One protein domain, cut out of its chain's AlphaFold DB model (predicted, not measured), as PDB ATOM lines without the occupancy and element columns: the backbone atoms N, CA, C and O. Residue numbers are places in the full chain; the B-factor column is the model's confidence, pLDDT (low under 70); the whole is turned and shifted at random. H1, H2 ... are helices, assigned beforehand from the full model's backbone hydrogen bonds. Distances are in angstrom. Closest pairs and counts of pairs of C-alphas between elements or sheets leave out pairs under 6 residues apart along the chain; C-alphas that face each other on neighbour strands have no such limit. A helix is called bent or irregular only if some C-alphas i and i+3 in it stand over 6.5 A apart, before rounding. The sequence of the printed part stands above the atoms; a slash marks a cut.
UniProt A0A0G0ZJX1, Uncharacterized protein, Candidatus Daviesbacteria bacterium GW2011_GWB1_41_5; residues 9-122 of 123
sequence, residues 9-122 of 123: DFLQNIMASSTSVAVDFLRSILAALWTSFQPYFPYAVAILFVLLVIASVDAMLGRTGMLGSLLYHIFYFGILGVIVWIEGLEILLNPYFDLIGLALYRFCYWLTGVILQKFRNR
ATOM      1  N   ASP A   9     168.290 241.146 226.881       68.31
ATOM      2  CA  ASP A   9     167.044 240.491 226.499       68.31
ATOM      3  C   ASP A   9     167.263 239.488 225.355       68.31
ATOM      4  O   ASP A   9     166.612 238.449 225.292       68.31
ATOM      5  N   PHE A  10     168.239 239.743 224.476       66.75
ATOM      6  CA  PHE A  10     168.637 238.809 223.423       66.75
ATOM      7  C   PHE A  10     169.345 237.581 224.011       66.75
ATOM      8  O   PHE A  10     169.033 236.453 223.636       66.75
ATOM      9  N   LEU A  11     170.238 237.779 224.991       63.34
ATOM     10  CA  LEU A  11     170.877 236.668 225.707       63.34
ATOM     11  C   LEU A  11     169.873 235.880 226.552       63.34
ATOM     12  O   LEU A  11     169.930 234.653 226.558       63.34
ATOM     13  N   GLN A  12     168.935 236.550 227.226       64.44
ATOM     14  CA  GLN A  12     167.871 235.878 227.976       64.44
ATOM     15  C   GLN A  12     166.955 235.058 227.067       64.44
ATOM     16  O   GLN A  12     166.646 233.923 227.412       64.44
ATOM     17  N   ASN A  13     166.586 235.569 225.892       65.25
ATOM     18  CA  ASN A  13     165.753 234.831 224.943       65.25
ATOM     19  C   ASN A  13     166.478 233.624 224.329       65.25
ATOM     20  O   ASN A  13     165.867 232.568 224.181       65.25
ATOM     21  N   ILE A  14     167.779 233.735 224.032       62.44
ATOM     22  CA  ILE A  14     168.585 232.591 223.572       62.44
ATOM     23  C   ILE A  14     168.734 231.555 224.686       62.44
ATOM     24  O   ILE A  14     168.567 230.362 224.435       62.44
ATOM     25  N   MET A  15     169.021 231.979 225.920       61.31
ATOM     26  CA  MET A  15     169.108 231.057 227.053       61.31
ATOM     27  C   MET A  15     167.764 230.368 227.302       61.31
ATOM     28  O   MET A  15     167.741 229.148 227.428       61.31
ATOM     29  N   ALA A  16     166.655 231.113 227.270       62.75
ATOM     30  CA  ALA A  16     165.307 230.582 227.434       62.75
ATOM     31  C   ALA A  16     164.945 229.572 226.333       62.75
ATOM     32  O   ALA A  16     164.460 228.484 226.650       62.75
ATOM     33  N   SER A  17     165.241 229.875 225.061       63.25
ATOM     34  CA  SER A  17     164.977 228.944 223.955       63.25
ATOM     35  C   SER A  17     165.875 227.707 224.015       63.25
ATOM     36  O   SER A  17     165.460 226.613 223.649       63.25
ATOM     37  N   SER A  18     167.110 227.856 224.497       63.16
ATOM     38  CA  SER A  18     168.038 226.734 224.672       63.16
ATOM     39  C   SER A  18     167.574 225.811 225.800       63.16
ATOM     40  O   SER A  18     167.605 224.589 225.658       63.16
ATOM     41  N   THR A  19     167.086 226.383 226.906       71.06
ATOM     42  CA  THR A  19     166.529 225.611 228.023       71.06
ATOM     43  C   THR A  19     165.215 224.928 227.667       71.06
ATOM     44  O   THR A  19     165.025 223.782 228.063       71.06
ATOM     45  N   SER A  20     164.334 225.567 226.889       74.88
ATOM     46  CA  SER A  20     163.072 224.940 226.478       74.88
ATOM     47  C   SER A  20     163.325 223.735 225.570       74.88
ATOM     48  O   SER A  20     162.806 222.657 225.832       74.88
ATOM     49  N   VAL A  21     164.223 223.871 224.588       77.88
ATOM     50  CA  VAL A  21     164.611 222.764 223.698       77.88
ATOM     51  C   VAL A  21     165.246 221.609 224.481       77.88
ATOM     52  O   VAL A  21     164.955 220.445 224.207       77.88
ATOM     53  N   ALA A  22     166.080 221.904 225.483       78.19
ATOM     54  CA  ALA A  22     166.677 220.876 226.333       78.19
ATOM     55  C   ALA A  22     165.628 220.116 227.168       78.19
ATOM     56  O   ALA A  22     165.708 218.892 227.272       78.19
ATOM     57  N   VAL A  23     164.637 220.817 227.730       81.50
ATOM     58  CA  VAL A  23     163.543 220.209 228.509       81.50
ATOM     59  C   VAL A  23     162.645 219.344 227.624       81.50
ATOM     60  O   VAL A  23     162.319 218.223 228.010       81.50
ATOM     61  N   ASP A  24     162.296 219.813 226.425       81.38
ATOM     62  CA  ASP A  24     161.464 219.062 225.478       81.38
ATOM     63  C   ASP A  24     162.167 217.791 224.978       81.38
ATOM     64  O   ASP A  24     161.557 216.722 224.857       81.38
ATOM     65  N   PHE A  25     163.482 217.872 224.754       81.12
ATOM     66  CA  PHE A  25     164.303 216.712 224.418       81.12
ATOM     67  C   PHE A  25     164.358 215.702 225.572       81.12
ATOM     68  O   PHE A  25     164.176 214.503 225.354       81.12
ATOM     69  N   LEU A  26     164.538 216.177 226.811       83.12
ATOM     70  CA  LEU A  26     164.534 215.316 227.994       83.12
ATOM     71  C   LEU A  26     163.182 214.620 228.178       83.12
ATOM     72  O   LEU A  26     163.143 213.415 228.420       83.12
ATOM     73  N   ARG A  27     162.080 215.362 228.015       84.44
ATOM     74  CA  ARG A  27     160.717 214.823 228.070       84.44
ATOM     75  C   ARG A  27     160.537 213.705 227.043       84.44
ATOM     76  O   ARG A  27     160.092 212.621 227.401       84.44
ATOM     77  N   SER A  28     160.988 213.925 225.809       80.38
ATOM     78  CA  SER A  28     160.921 212.928 224.732       80.38
ATOM     79  C   SER A  28     161.711 211.650 225.052       80.38
ATOM     80  O   SER A  28     161.233 210.543 224.804       80.38
ATOM     81  N   ILE A  29     162.902 211.779 225.652       86.44
ATOM     82  CA  ILE A  29     163.700 210.626 226.100       86.44
ATOM     83  C   ILE A  29     162.986 209.871 227.223       86.44
ATOM     84  O   ILE A  29     162.903 208.643 227.179       86.44
ATOM     85  N   LEU A  30     162.463 210.584 228.225       85.75
ATOM     86  CA  LEU A  30     161.744 209.977 229.345       85.75
ATOM     87  C   LEU A  30     160.473 209.262 228.882       85.75
ATOM     88  O   LEU A  30     160.201 208.162 229.357       85.75
ATOM     89  N   ALA A  31     159.745 209.825 227.917       85.50
ATOM     90  CA  ALA A  31     158.589 209.191 227.292       85.50
ATOM     91  C   ALA A  31     158.971 207.881 226.585       85.50
ATOM     92  O   ALA A  31     158.333 206.844 226.784       85.50
ATOM     93  N   ALA A  32     160.046 207.900 225.790       84.88
ATOM     94  CA  ALA A  32     160.530 206.727 225.063       84.88
ATOM     95  C   ALA A  32     161.027 205.619 226.010       84.88
ATOM     96  O   ALA A  32     160.706 204.439 225.829       84.88
ATOM     97  N   LEU A  33     161.769 206.003 227.055       85.31
ATOM     98  CA  LEU A  33     162.201 205.100 228.122       85.31
ATOM     99  C   LEU A  33     161.003 204.511 228.863       85.31
ATOM    100  O   LEU A  33     160.955 203.300 229.079       85.31
ATOM    101  N   TRP A  34     160.018 205.343 229.209       88.31
ATOM    102  CA  TRP A  34     158.821 204.894 229.906       88.31
ATOM    103  C   TRP A  34     158.036 203.892 229.071       88.31
ATOM    104  O   TRP A  34     157.723 202.816 229.560       88.31
ATOM    105  N   THR A  35     157.804 204.185 227.793       88.19
ATOM    106  CA  THR A  35     157.075 203.291 226.877       88.19
ATOM    107  C   THR A  35     157.752 201.922 226.768       88.19
ATOM    108  O   THR A  35     157.085 200.893 226.709       88.19
ATOM    109  N   SER A  36     159.088 201.901 226.801       85.94
ATOM    110  CA  SER A  36     159.875 200.664 226.765       85.94
ATOM    111  C   SER A  36     159.835 199.897 228.094       85.94
ATOM    112  O   SER A  36     159.900 198.670 228.099       85.94
ATOM    113  N   PHE A  37     159.732 200.601 229.226       85.38
ATOM    114  CA  PHE A  37     159.757 200.008 230.567       85.38
ATOM    115  C   PHE A  37     158.368 199.638 231.111       85.38
ATOM    116  O   PHE A  37     158.242 198.719 231.920       85.38
ATOM    117  N   GLN A  38     157.317 200.318 230.656       85.19
ATOM    118  CA  GLN A  38     155.939 200.168 231.128       85.19
ATOM    119  C   GLN A  38     155.433 198.711 231.100       85.19
ATOM    120  O   GLN A  38     154.841 198.290 232.096       85.19
ATOM    121  N   PRO A  39     155.728 197.875 230.081       88.38
ATOM    122  CA  PRO A  39     155.327 196.465 230.092       88.38
ATOM    123  C   PRO A  39     155.956 195.653 231.230       88.38
ATOM    124  O   PRO A  39     155.398 194.641 231.650       88.38
ATOM    125  N   TYR A  40     157.119 196.078 231.732       87.00
ATOM    126  CA  TYR A  40     157.873 195.342 232.743       87.00
ATOM    127  C   TYR A  40     157.508 195.712 234.177       87.00
ATOM    128  O   TYR A  40     157.814 194.972 235.115       87.00
ATOM    129  N   PHE A  41     156.844 196.845 234.382       83.19
ATOM    130  CA  PHE A  41     156.586 197.316 235.731       83.19
ATOM    131  C   PHE A  41     155.631 196.429 236.560       83.19
ATOM    132  O   PHE A  41     155.860 196.352 237.770       83.19
ATOM    133  N   PRO A  42     154.682 195.631 236.011       84.62
ATOM    134  CA  PRO A  42     153.959 194.649 236.826       84.62
ATOM    135  C   PRO A  42     154.893 193.612 237.464       84.62
ATOM    136  O   PRO A  42     154.661 193.193 238.598       84.62
ATOM    137  N   TYR A  43     155.982 193.230 236.785       87.12
ATOM    138  CA  TYR A  43     156.978 192.318 237.353       87.12
ATOM    139  C   TYR A  43     157.766 192.979 238.486       87.12
ATOM    140  O   TYR A  43     158.027 192.334 239.499       87.12
ATOM    141  N   ALA A  44     158.094 194.270 238.368       83.38
ATOM    142  CA  ALA A  44     158.735 195.021 239.450       83.38
ATOM    143  C   ALA A  44     157.838 195.093 240.700       83.38
ATOM    144  O   ALA A  44     158.306 194.861 241.815       83.38
ATOM    145  N   VAL A  45     156.533 195.326 240.515       83.56
ATOM    146  CA  VAL A  45     155.541 195.294 241.604       83.56
ATOM    147  C   VAL A  45     155.448 193.900 242.225       83.56
ATOM    148  O   VAL A  45     155.435 193.775 243.450       83.56
ATOM    149  N   ALA A  46     155.440 192.844 241.408       82.31
ATOM    150  CA  ALA A  46     155.417 191.468 241.897       82.31
ATOM    151  C   ALA A  46     156.656 191.139 242.751       82.31
ATOM    152  O   ALA A  46     156.522 190.545 243.820       82.31
ATOM    153  N   ILE A  47     157.850 191.574 242.334       85.56
ATOM    154  CA  ILE A  47     159.092 191.391 243.105       85.56
ATOM    155  C   ILE A  47     159.013 192.129 244.447       85.56
ATOM    156  O   ILE A  47     159.325 191.544 245.486       85.56
ATOM    157  N   LEU A  48     158.550 193.383 244.456       82.62
ATOM    158  CA  LEU A  48     158.355 194.149 245.693       82.62
ATOM    159  C   LEU A  48     157.360 193.468 246.640       82.62
ATOM    160  O   LEU A  48     157.584 193.439 247.850       82.62
ATOM    161  N   PHE A  49     156.295 192.872 246.102       81.50
ATOM    162  CA  PHE A  49     155.328 192.113 246.891       81.50
ATOM    163  C   PHE A  49     155.948 190.856 247.516       81.50
ATOM    164  O   PHE A  49     155.745 190.601 248.701       81.50
ATOM    165  N   VAL A  50     156.759 190.097 246.771       84.69
ATOM    166  CA  VAL A  50     157.473 188.932 247.325       84.69
ATOM    167  C   VAL A  50     158.422 189.354 248.452       84.69
ATOM    168  O   VAL A  50     158.431 188.725 249.510       84.69
ATOM    169  N   LEU A  51     159.171 190.449 248.274       81.88
ATOM    170  CA  LEU A  51     160.049 190.991 249.320       81.88
ATOM    171  C   LEU A  51     159.267 191.406 250.577       81.88
ATOM    172  O   LEU A  51     159.718 191.137 251.693       81.88
ATOM    173  N   LEU A  52     158.078 191.998 250.411       80.88
ATOM    174  CA  LEU A  52     157.185 192.339 251.521       80.88
ATOM    175  C   LEU A  52     156.779 191.098 252.322       80.88
ATOM    176  O   LEU A  52     156.801 191.121 253.555       80.88
ATOM    177  N   VAL A  53     156.405 190.019 251.628       80.38
ATOM    178  CA  VAL A  53     155.997 188.759 252.260       80.38
ATOM    179  C   VAL A  53     157.159 188.165 253.052       80.38
ATOM    180  O   VAL A  53     156.977 187.839 254.224       80.38
ATOM    181  N   ILE A  54     158.357 188.090 252.459       80.62
ATOM    182  CA  ILE A  54     159.554 187.551 253.126       80.62
ATOM    183  C   ILE A  54     159.839 188.313 254.422       80.62
ATOM    184  O   ILE A  54     159.978 187.698 255.476       80.62
ATOM    185  N   ALA A  55     159.864 189.644 254.381       74.25
ATOM    186  CA  ALA A  55     160.136 190.420 255.587       74.25
ATOM    187  C   ALA A  55     159.006 190.378 256.613       74.25
ATOM    188  O   ALA A  55     159.281 190.467 257.807       74.25
ATOM    189  N   SER A  56     157.755 190.215 256.181       71.81
ATOM    190  CA  SER A  56     156.631 190.000 257.099       71.81
ATOM    191  C   SER A  56     156.801 188.692 257.873       71.81
ATOM    192  O   SER A  56     156.623 188.681 259.089       71.81
ATOM    193  N   VAL A  57     157.219 187.615 257.200       74.44
ATOM    194  CA  VAL A  57     157.544 186.334 257.847       74.44
ATOM    195  C   VAL A  57     158.722 186.496 258.812       74.44
ATOM    196  O   VAL A  57     158.628 186.080 259.965       74.44
ATOM    197  N   ASP A  58     159.796 187.163 258.388       73.38
ATOM    198  CA  ASP A  58     160.990 187.387 259.217       73.38
ATOM    199  C   ASP A  58     160.678 188.227 260.473       73.38
ATOM    200  O   ASP A  58     161.215 188.009 261.562       73.38
ATOM    201  N   ALA A  59     159.735 189.161 260.356       69.00
ATOM    202  CA  ALA A  59     159.250 189.956 261.474       69.00
ATOM    203  C   ALA A  59     158.416 189.149 262.474       69.00
ATOM    204  O   ALA A  59     158.532 189.380 263.679       69.00
ATOM    205  N   MET A  60     157.616 188.186 262.000       67.56
ATOM    206  CA  MET A  60     156.884 187.252 262.865       67.56
ATOM    207  C   MET A  60     157.831 186.341 263.662       67.56
ATOM    208  O   MET A  60     157.464 185.883 264.740       67.56
ATOM    209  N   LEU A  61     159.066 186.143 263.190       74.12
ATOM    210  CA  LEU A  61     160.133 185.430 263.905       74.12
ATOM    211  C   LEU A  61     160.876 186.306 264.940       74.12
ATOM    212  O   LEU A  61     161.891 185.887 265.493       74.12
ATOM    213  N   GLY A  62     160.384 187.519 265.225       63.50
ATOM    214  CA  GLY A  62     160.900 188.400 266.281       63.50
ATOM    215  C   GLY A  62     161.893 189.471 265.812       63.50
ATOM    216  O   GLY A  62     162.365 190.268 266.622       63.50
ATOM    217  N   ARG A  63     162.193 189.557 264.509       66.25
ATOM    218  CA  ARG A  63     163.095 190.574 263.930       66.25
ATOM    219  C   ARG A  63     162.331 191.807 263.435       66.25
ATOM    220  O   ARG A  63     162.340 192.153 262.257       66.25
ATOM    221  N   THR A  64     161.675 192.510 264.356       64.12
ATOM    222  CA  THR A  64     160.762 193.631 264.045       64.12
ATOM    223  C   THR A  64     161.455 194.900 263.531       64.12
ATOM    224  O   THR A  64     160.830 195.693 262.825       64.12
ATOM    225  N   GLY A  65     162.749 195.089 263.821       64.81
ATOM    226  CA  GLY A  65     163.507 196.272 263.392       64.81
ATOM    227  C   GLY A  65     163.681 196.389 261.872       64.81
ATOM    228  O   GLY A  65     163.648 197.493 261.331       64.81
ATOM    229  N   MET A  66     163.797 195.259 261.165       70.81
ATOM    230  CA  MET A  66     163.940 195.245 259.703       70.81
ATOM    231  C   MET A  66     162.608 195.528 258.997       70.81
ATOM    232  O   MET A  66     162.586 196.189 257.957       70.81
ATOM    233  N   LEU A  67     161.495 195.094 259.600       75.25
ATOM    234  CA  LEU A  67     160.157 195.248 259.036       75.25
ATOM    235  C   LEU A  67     159.806 196.713 258.805       75.25
ATOM    236  O   LEU A  67     159.320 197.054 257.736       75.25
ATOM    237  N   GLY A  68     160.066 197.576 259.790       75.75
ATOM    238  CA  GLY A  68     159.696 198.988 259.701       75.75
ATOM    239  C   GLY A  68     160.404 199.723 258.569       75.75
ATOM    240  O   GLY A  68     159.765 200.447 257.808       75.75
ATOM    241  N   SER A  69     161.709 199.490 258.411       80.00
ATOM    242  CA  SER A  69     162.473 200.071 257.305       80.00
ATOM    243  C   SER A  69     161.968 199.554 255.958       80.00
ATOM    244  O   SER A  69     161.723 200.350 255.051       80.00
ATOM    245  N   LEU A  70     161.736 198.244 255.828       80.81
ATOM    246  CA  LEU A  70     161.256 197.682 254.568       80.81
ATOM    247  C   LEU A  70     159.844 198.175 254.215       80.81
ATOM    248  O   LEU A  70     159.613 198.572 253.077       80.81
ATOM    249  N   LEU A  71     158.924 198.213 255.187       83.06
ATOM    250  CA  LEU A  71     157.558 198.709 254.995       83.06
ATOM    251  C   LEU A  71     157.564 200.142 254.465       83.06
ATOM    252  O   LEU A  71     156.864 200.453 253.506       83.06
ATOM    253  N   TYR A  72     158.386 200.999 255.078       86.25
ATOM    254  CA  TYR A  72     158.527 202.385 254.657       86.25
ATOM    255  C   TYR A  72     158.970 202.487 253.196       86.25
ATOM    256  O   TYR A  72     158.329 203.188 252.413       86.25
ATOM    257  N   HIS A  73     160.023 201.762 252.811       85.19
ATOM    258  CA  HIS A  73     160.534 201.802 251.441       85.19
ATOM    259  C   HIS A  73     159.534 201.215 250.443       85.19
ATOM    260  O   HIS A  73     159.384 201.757 249.352       85.19
ATOM    261  N   ILE A  74     158.802 200.162 250.814       84.19
ATOM    262  CA  ILE A  74     157.780 199.565 249.952       84.19
ATOM    263  C   ILE A  74     156.608 200.520 249.740       84.19
ATOM    264  O   ILE A  74     156.171 200.677 248.606       84.19
ATOM    265  N   PHE A  75     156.118 201.200 250.779       85.94
ATOM    266  CA  PHE A  75     155.069 202.203 250.592       85.94
ATOM    267  C   PHE A  75     155.564 203.400 249.789       85.94
ATOM    268  O   PHE A  75     154.878 203.837 248.869       85.94
ATOM    269  N   TYR A  76     156.762 203.901 250.093       87.88
ATOM    270  CA  TYR A  76     157.338 205.042 249.392       87.88
ATOM    271  C   TYR A  76     157.548 204.748 247.905       87.88
ATOM    272  O   TYR A  76     156.962 205.425 247.062       87.88
ATOM    273  N   PHE A  77     158.308 203.705 247.564       86.12
ATOM    274  CA  PHE A  77     158.552 203.339 246.168       86.12
ATOM    275  C   PHE A  77     157.323 202.749 245.481       86.12
ATOM    276  O   PHE A  77     157.173 202.921 244.278       86.12
ATOM    277  N   GLY A  78     156.425 202.091 246.215       85.44
ATOM    278  CA  GLY A  78     155.178 201.565 245.672       85.44
ATOM    279  C   GLY A  78     154.241 202.680 245.218       85.44
ATOM    280  O   GLY A  78     153.811 202.685 244.071       85.44
ATOM    281  N   ILE A  79     153.970 203.664 246.082       86.62
ATOM    282  CA  ILE A  79     153.108 204.802 245.731       86.62
ATOM    283  C   ILE A  79     153.780 205.675 244.667       86.62
ATOM    284  O   ILE A  79     153.128 206.052 243.697       86.62
ATOM    285  N   LEU A  80     155.084 205.948 244.797       87.75
ATOM    286  CA  LEU A  80     155.835 206.697 243.787       87.75
ATOM    287  C   LEU A  80     155.835 205.963 242.439       87.75
ATOM    288  O   LEU A  80     155.649 206.586 241.398       87.75
ATOM    289  N   GLY A  81     155.952 204.637 242.464       85.81
ATOM    290  CA  GLY A  81     155.812 203.786 241.292       85.81
ATOM    291  C   GLY A  81     154.430 203.901 240.656       85.81
ATOM    292  O   GLY A  81     154.349 204.056 239.445       85.81
ATOM    293  N   VAL A  82     153.346 203.871 241.438       85.81
ATOM    294  CA  VAL A  82     151.975 204.051 240.918       85.81
ATOM    295  C   VAL A  82     151.801 205.429 240.272       85.81
ATOM    296  O   VAL A  82     151.210 205.519 239.200       85.81
ATOM    297  N   ILE A  83     152.350 206.487 240.875       87.38
ATOM    298  CA  ILE A  83     152.329 207.841 240.299       87.38
ATOM    299  C   ILE A  83     153.053 207.851 238.948       87.38
ATOM    300  O   ILE A  83     152.481 208.292 237.955       87.38
ATOM    301  N   VAL A  84     154.272 207.305 238.887       87.25
ATOM    302  CA  VAL A  84     155.045 207.189 237.637       87.25
ATOM    303  C   VAL A  84     154.343 206.282 236.624       87.25
ATOM    304  O   VAL A  84     154.458 206.506 235.426       87.25
ATOM    305  N   TRP A  85     153.581 205.282 237.069       84.50
ATOM    306  CA  TRP A  85     152.833 204.417 236.163       84.50
ATOM    307  C   TRP A  85     151.683 205.142 235.464       84.50
ATOM    308  O   TRP A  85     151.456 204.921 234.275       84.50
ATOM    309  N   ILE A  86     150.957 205.983 236.202       85.50
ATOM    310  CA  ILE A  86     149.803 206.734 235.690       85.50
ATOM    311  C   ILE A  86     150.265 207.918 234.836       85.50
ATOM    312  O   ILE A  86     149.765 208.105 233.731       85.50
ATOM    313  N   GLU A  87     151.225 208.694 235.339       86.12
ATOM    314  CA  GLU A  87     151.654 209.967 234.743       86.12
ATOM    315  C   GLU A  87     152.877 209.826 233.816       86.12
ATOM    316  O   GLU A  87     153.226 210.747 233.080       86.12
ATOM    317  N   GLY A  88     153.557 208.677 233.845       85.25
ATOM    318  CA  GLY A  88     154.820 208.447 233.146       85.25
ATOM    319  C   GLY A  88     156.041 209.033 233.864       85.25
ATOM    320  O   GLY A  88     155.948 209.720 234.881       85.25
ATOM    321  N   LEU A  89     157.233 208.780 233.308       85.50
ATOM    322  CA  LEU A  89     158.505 209.311 233.833       85.50
ATOM    323  C   LEU A  89     158.618 210.839 233.730       85.50
ATOM    324  O   LEU A  89     159.433 211.447 234.421       85.50
ATOM    325  N   GLU A  90     157.800 211.477 232.895       84.62
ATOM    326  CA  GLU A  90     157.801 212.930 232.712       84.62
ATOM    327  C   GLU A  90     157.383 213.689 233.976       84.62
ATOM    328  O   GLU A  90     157.763 214.848 234.148       84.62
ATOM    329  N   ILE A  91     156.658 213.033 234.891       85.19
ATOM    330  CA  ILE A  91     156.274 213.614 236.181       85.19
ATOM    331  C   ILE A  91     157.494 214.048 237.005       85.19
ATOM    332  O   ILE A  91     157.390 214.986 237.790       85.19
ATOM    333  N   LEU A  92     158.663 213.434 236.780       83.75
ATOM    334  CA  LEU A  92     159.926 213.789 237.436       83.75
ATOM    335  C   LEU A  92     160.430 215.187 237.050       83.75
ATOM    336  O   LEU A  92     161.205 215.782 237.790       83.75
ATOM    337  N   LEU A  93     160.001 215.714 235.900       84.62
ATOM    338  CA  LEU A  93     160.330 217.068 235.444       84.62
ATOM    339  C   LEU A  93     159.329 218.115 235.945       84.62
ATOM    340  O   LEU A  93     159.488 219.304 235.666       84.62
ATOM    341  N   ASN A  94     158.278 217.695 236.652       85.81
ATOM    342  CA  ASN A  94     157.290 218.616 237.182       85.81
ATOM    343  C   ASN A  94     157.911 219.432 238.333       85.81
ATOM    344  O   ASN A  94     158.425 218.837 239.280       85.81
ATOM    345  N   PRO A  95     157.824 220.775 238.325       85.38
ATOM    346  CA  PRO A  95     158.370 221.609 239.402       85.38
ATOM    347  C   PRO A  95     157.749 221.316 240.777       85.38
ATOM    348  O   PRO A  95     158.349 221.616 241.805       85.38
ATOM    349  N   TYR A  96     156.558 220.715 240.818       86.56
ATOM    350  CA  TYR A  96     155.904 220.296 242.057       86.56
ATOM    351  C   TYR A  96     156.299 218.886 242.510       86.56
ATOM    352  O   TYR A  96     155.860 218.457 243.578       86.56
ATOM    353  N   PHE A  97     157.114 218.153 241.747       87.50
ATOM    354  CA  PHE A  97     157.479 216.777 242.080       87.50
ATOM    355  C   PHE A  97     158.231 216.678 243.411       87.50
ATOM    356  O   PHE A  97     157.942 215.785 244.202       87.50
ATOM    357  N   ASP A  98     159.098 217.642 243.726       88.06
ATOM    358  CA  ASP A  98     159.800 217.692 245.017       88.06
ATOM    359  C   ASP A  98     158.830 217.849 246.199       88.06
ATOM    360  O   ASP A  98     158.973 217.200 247.238       88.06
ATOM    361  N   LEU A  99     157.794 218.674 246.026       89.25
ATOM    362  CA  LEU A  99     156.723 218.851 247.009       89.25
ATOM    363  C   LEU A  99     155.901 217.570 247.178       89.25
ATOM    364  O   LEU A  99     155.601 217.180 248.309       89.25
ATOM    365  N   ILE A 100     155.578 216.896 246.071       87.56
ATOM    366  CA  ILE A 100     154.898 215.595 246.081       87.56
ATOM    367  C   ILE A 100     155.763 214.560 246.809       87.56
ATOM    368  O   ILE A 100     155.264 213.863 247.691       87.56
ATOM    369  N   GLY A 101     157.064 214.506 246.514       88.06
ATOM    370  CA  GLY A 101     158.023 213.611 247.156       88.06
ATOM    371  C   GLY A 101     158.133 213.851 248.661       88.06
ATOM    372  O   GLY A 101     158.093 212.901 249.445       88.06
ATOM    373  N   LEU A 102     158.181 215.113 249.095       90.56
ATOM    374  CA  LEU A 102     158.210 215.470 250.515       90.56
ATOM    375  C   LEU A 102     156.912 215.086 251.243       90.56
ATOM    376  O   LEU A 102     156.955 214.553 252.357       90.56
ATOM    377  N   ALA A 103     155.759 215.358 250.630       90.31
ATOM    378  CA  ALA A 103     154.463 214.977 251.183       90.31
ATOM    379  C   ALA A 103     154.354 213.451 251.303       90.31
ATOM    380  O   ALA A 103     153.954 212.934 252.350       90.31
ATOM    381  N   LEU A 104     154.794 212.736 250.266       91.56
ATOM    382  CA  LEU A 104     154.806 211.283 250.223       91.56
ATOM    383  C   LEU A 104     155.732 210.688 251.286       91.56
ATOM    384  O   LEU A 104     155.326 209.781 252.007       91.56
ATOM    385  N   TYR A 105     156.943 211.230 251.442       88.44
ATOM    386  CA  TYR A 105     157.893 210.827 252.483       88.44
ATOM    387  C   TYR A 105     157.242 210.873 253.871       88.44
ATOM    388  O   TYR A 105     157.242 209.885 254.611       88.44
ATOM    389  N   ARG A 106     156.626 212.013 254.216       89.75
ATOM    390  CA  ARG A 106     155.970 212.202 255.520       89.75
ATOM    391  C   ARG A 106     154.789 211.258 255.704       89.75
ATOM    392  O   ARG A 106     154.637 210.678 256.779       89.75
ATOM    393  N   PHE A 107     153.973 211.095 254.666       90.50
ATOM    394  CA  PHE A 107     152.823 210.202 254.694       90.50
ATOM    395  C   PHE A 107     153.240 208.741 254.903       90.50
ATOM    396  O   PHE A 107     152.715 208.081 255.799       90.50
ATOM    397  N   CYS A 108     154.226 208.249 254.150       90.69
ATOM    398  CA  CYS A 108     154.727 206.878 254.270       90.69
ATOM    399  C   CYS A 108     155.366 206.616 255.635       90.69
ATOM    400  O   CYS A 108     155.156 205.553 256.216       90.69
ATOM    401  N   TYR A 109     156.111 207.582 256.180       87.94
ATOM    402  CA  TYR A 109     156.685 207.461 257.520       87.94
ATOM    403  C   TYR A 109     155.595 207.331 258.591       87.94
ATOM    404  O   TYR A 109     155.639 206.427 259.429       87.94
ATOM    405  N   TRP A 110     154.576 208.193 258.526       90.69
ATOM    406  CA  TRP A 110     153.425 208.131 259.422       90.69
ATOM    407  C   TRP A 110     152.658 206.807 259.287       90.69
ATOM    408  O   TRP A 110     152.389 206.149 260.294       90.69
ATOM    409  N   LEU A 111     152.370 206.373 258.056       86.81
ATOM    410  CA  LEU A 111     151.642 205.136 257.769       86.81
ATOM    411  C   LEU A 111     152.371 203.904 258.322       86.81
ATOM    412  O   LEU A 111     151.762 203.076 259.004       86.81
ATOM    413  N   THR A 112     153.683 203.811 258.091       86.44
ATOM    414  CA  THR A 112     154.526 202.750 258.656       86.44
ATOM    415  C   THR A 112     154.465 202.751 260.182       86.44
ATOM    416  O   THR A 112     154.297 201.692 260.787       86.44
ATOM    417  N   GLY A 113     154.529 203.926 260.816       84.19
ATOM    418  CA  GLY A 113     154.399 204.060 262.268       84.19
ATOM    419  C   GLY A 113     153.067 203.522 262.802       84.19
ATOM    420  O   GLY A 113     153.058 202.753 263.764       84.19
ATOM    421  N   VAL A 114     151.949 203.859 262.152       85.62
ATOM    422  CA  VAL A 114     150.606 203.378 262.527       85.62
ATOM    423  C   VAL A 114     150.504 201.855 262.416       85.62
ATOM    424  O   VAL A 114     149.955 201.198 263.306       85.62
ATOM    425  N   ILE A 115     151.045 201.274 261.343       82.50
ATOM    426  CA  ILE A 115     151.011 199.823 261.127       82.50
ATOM    427  C   ILE A 115     151.853 199.103 262.183       82.50
ATOM    428  O   ILE A 115     151.363 198.173 262.826       82.50
ATOM    429  N   LEU A 116     153.083 199.562 262.428       80.81
ATOM    430  CA  LEU A 116     153.961 198.967 263.439       80.81
ATOM    431  C   LEU A 116     153.378 199.068 264.853       80.81
ATOM    432  O   LEU A 116     153.476 198.111 265.615       80.81
ATOM    433  N   GLN A 117     152.728 200.184 265.206       80.44
ATOM    434  CA  GLN A 117     152.038 200.314 266.495       80.44
ATOM    435  C   GLN A 117     150.918 199.281 266.652       80.44
ATOM    436  O   GLN A 117     150.783 198.681 267.718       80.44
ATOM    437  N   LYS A 118     150.139 199.024 265.594       74.44
ATOM    438  CA  LYS A 118     149.114 197.971 265.613       74.44
ATOM    439  C   LYS A 118     149.706 196.574 265.774       74.44
ATOM    440  O   LYS A 118     149.106 195.768 266.477       74.44
ATOM    441  N   PHE A 119     150.847 196.287 265.148       69.00
ATOM    442  CA  PHE A 119     151.546 195.015 265.343       69.00
ATOM    443  C   PHE A 119     152.071 194.876 266.774       69.00
ATOM    444  O   PHE A 119     151.843 193.848 267.401       69.00
ATOM    445  N   ARG A 120     152.689 195.925 267.327       66.25
ATOM    446  CA  ARG A 120     153.220 195.916 268.698       66.25
ATOM    447  C   ARG A 120     152.138 195.803 269.774       66.25
ATOM    448  O   ARG A 120     152.420 195.281 270.830       66.25
ATOM    449  N   ASN A 121     150.923 196.292 269.540       60.50
ATOM    450  CA  ASN A 121     149.836 196.178 270.522       60.50
ATOM    451  C   ASN A 121     149.107 194.818 270.477       60.50
ATOM    452  O   ASN A 121     148.215 194.591 271.290       60.50
ATOM    453  N   ARG A 122     149.417 193.945 269.505       55.41
ATOM    454  CA  ARG A 122     148.816 192.602 269.367       55.41
ATOM    455  C   ARG A 122     149.692 191.468 269.910       55.41
ATOM    456  O   ARG A 122     149.188 190.350 270.004       55.41
TER     457      ARG A 122
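What this domain is: This is residues 9 to 122 of the 123 residues of an uncharacterized protein of Candidatus Daviesbacteria bacterium GW2011_GWB1_41_5 (UniProt A0A0G0ZJX1). A long bent helix, H1, makes a broad angle, and inside it the chain folds back and forth: arm H1b, then H2, then H4 make a row of three helices with H2 in the middle. The other arm, H1a, reaches away from this row; its residues 9 to 22 stick out, and the short H3 packs on residues 27 to 34 of it. The printed part has 114 residues with four named helices, in the order H1, H2, H3, H4, and no named strand; the class is all helix. It is only just loose, close to extended, with a radius of gyration of the C-alphas of 19.5 A and spans of 67 by 30 by 18 A.

Where its parts are: Find C-alpha 9 at (167.044, 240.491, 226.499), where H1, residues 9 to 60, begins. By its hydrogen bonds it was assigned as one helix, but it is bent: C-alphas 39 and 42 are 7.1 A apart. Arm H1a, residues 9 to 39, is 45.7 A long, and is itself irregular, with C-alphas 36 and 39 7.0 A apart. Arm H1b, residues 42 to 60, runs 27.2 A from C-alpha 42 at (153.959, 194.649, 236.826). Then come H2, residues 64 to 87, 34.8 A, and H3, residues 89 to 93, 8.1 A. Look last at H4, residues 97 to 120, 34.1 A, ending at C-alpha 120 at (153.220, 195.916, 268.698).

How they stand to each other: Begin at the bend: the lines of H1a and H1b are only just about perpendicular, at 72 degrees. H1b and H2 form a helical hairpin and touch, opposite ways at a shallow tilt of 17 degrees; their closest C-alphas, of Ala 59 and Leu 67, are 5.9 A apart. H2 touches H4, opposite ways at a tilt of 37 degrees, only just steep; look at Tyr 72 and Thr 112, their closest C-alphas, 5.7 A apart. H3 touches H1a, at residues 27 to 34 of H1a alone, with the closest C-alphas, of Leu 30 and Leu 89, 5.6 A apart. H1b and H4 are apart, as are H1a and H4. Every O i to N i+4 pair is within hydrogen-bond range in H1b and H4, against 26 of 27 in H1a, 18 of 20 in H2 and 0 of 1 in H3, where 2 of 2 O i to N i+3 pairs are within range.

The domain as a whole: The two C-alphas farthest apart, of Phe 10 and Arg 122, are 68.1 A apart. Residues 9 to 22, which belong to H1, stand free, and so do residues 94 to 99, of which 97 to 99 belong to H4; without them the body spans 52 by 26 by 16 A. The printed part has no cut, and the three links are tight. Mean pLDDT of the printed part is 80.4; look for values under 70 at residues 9 to 18, 59 to 60, 62 to 65 and 119 to 122.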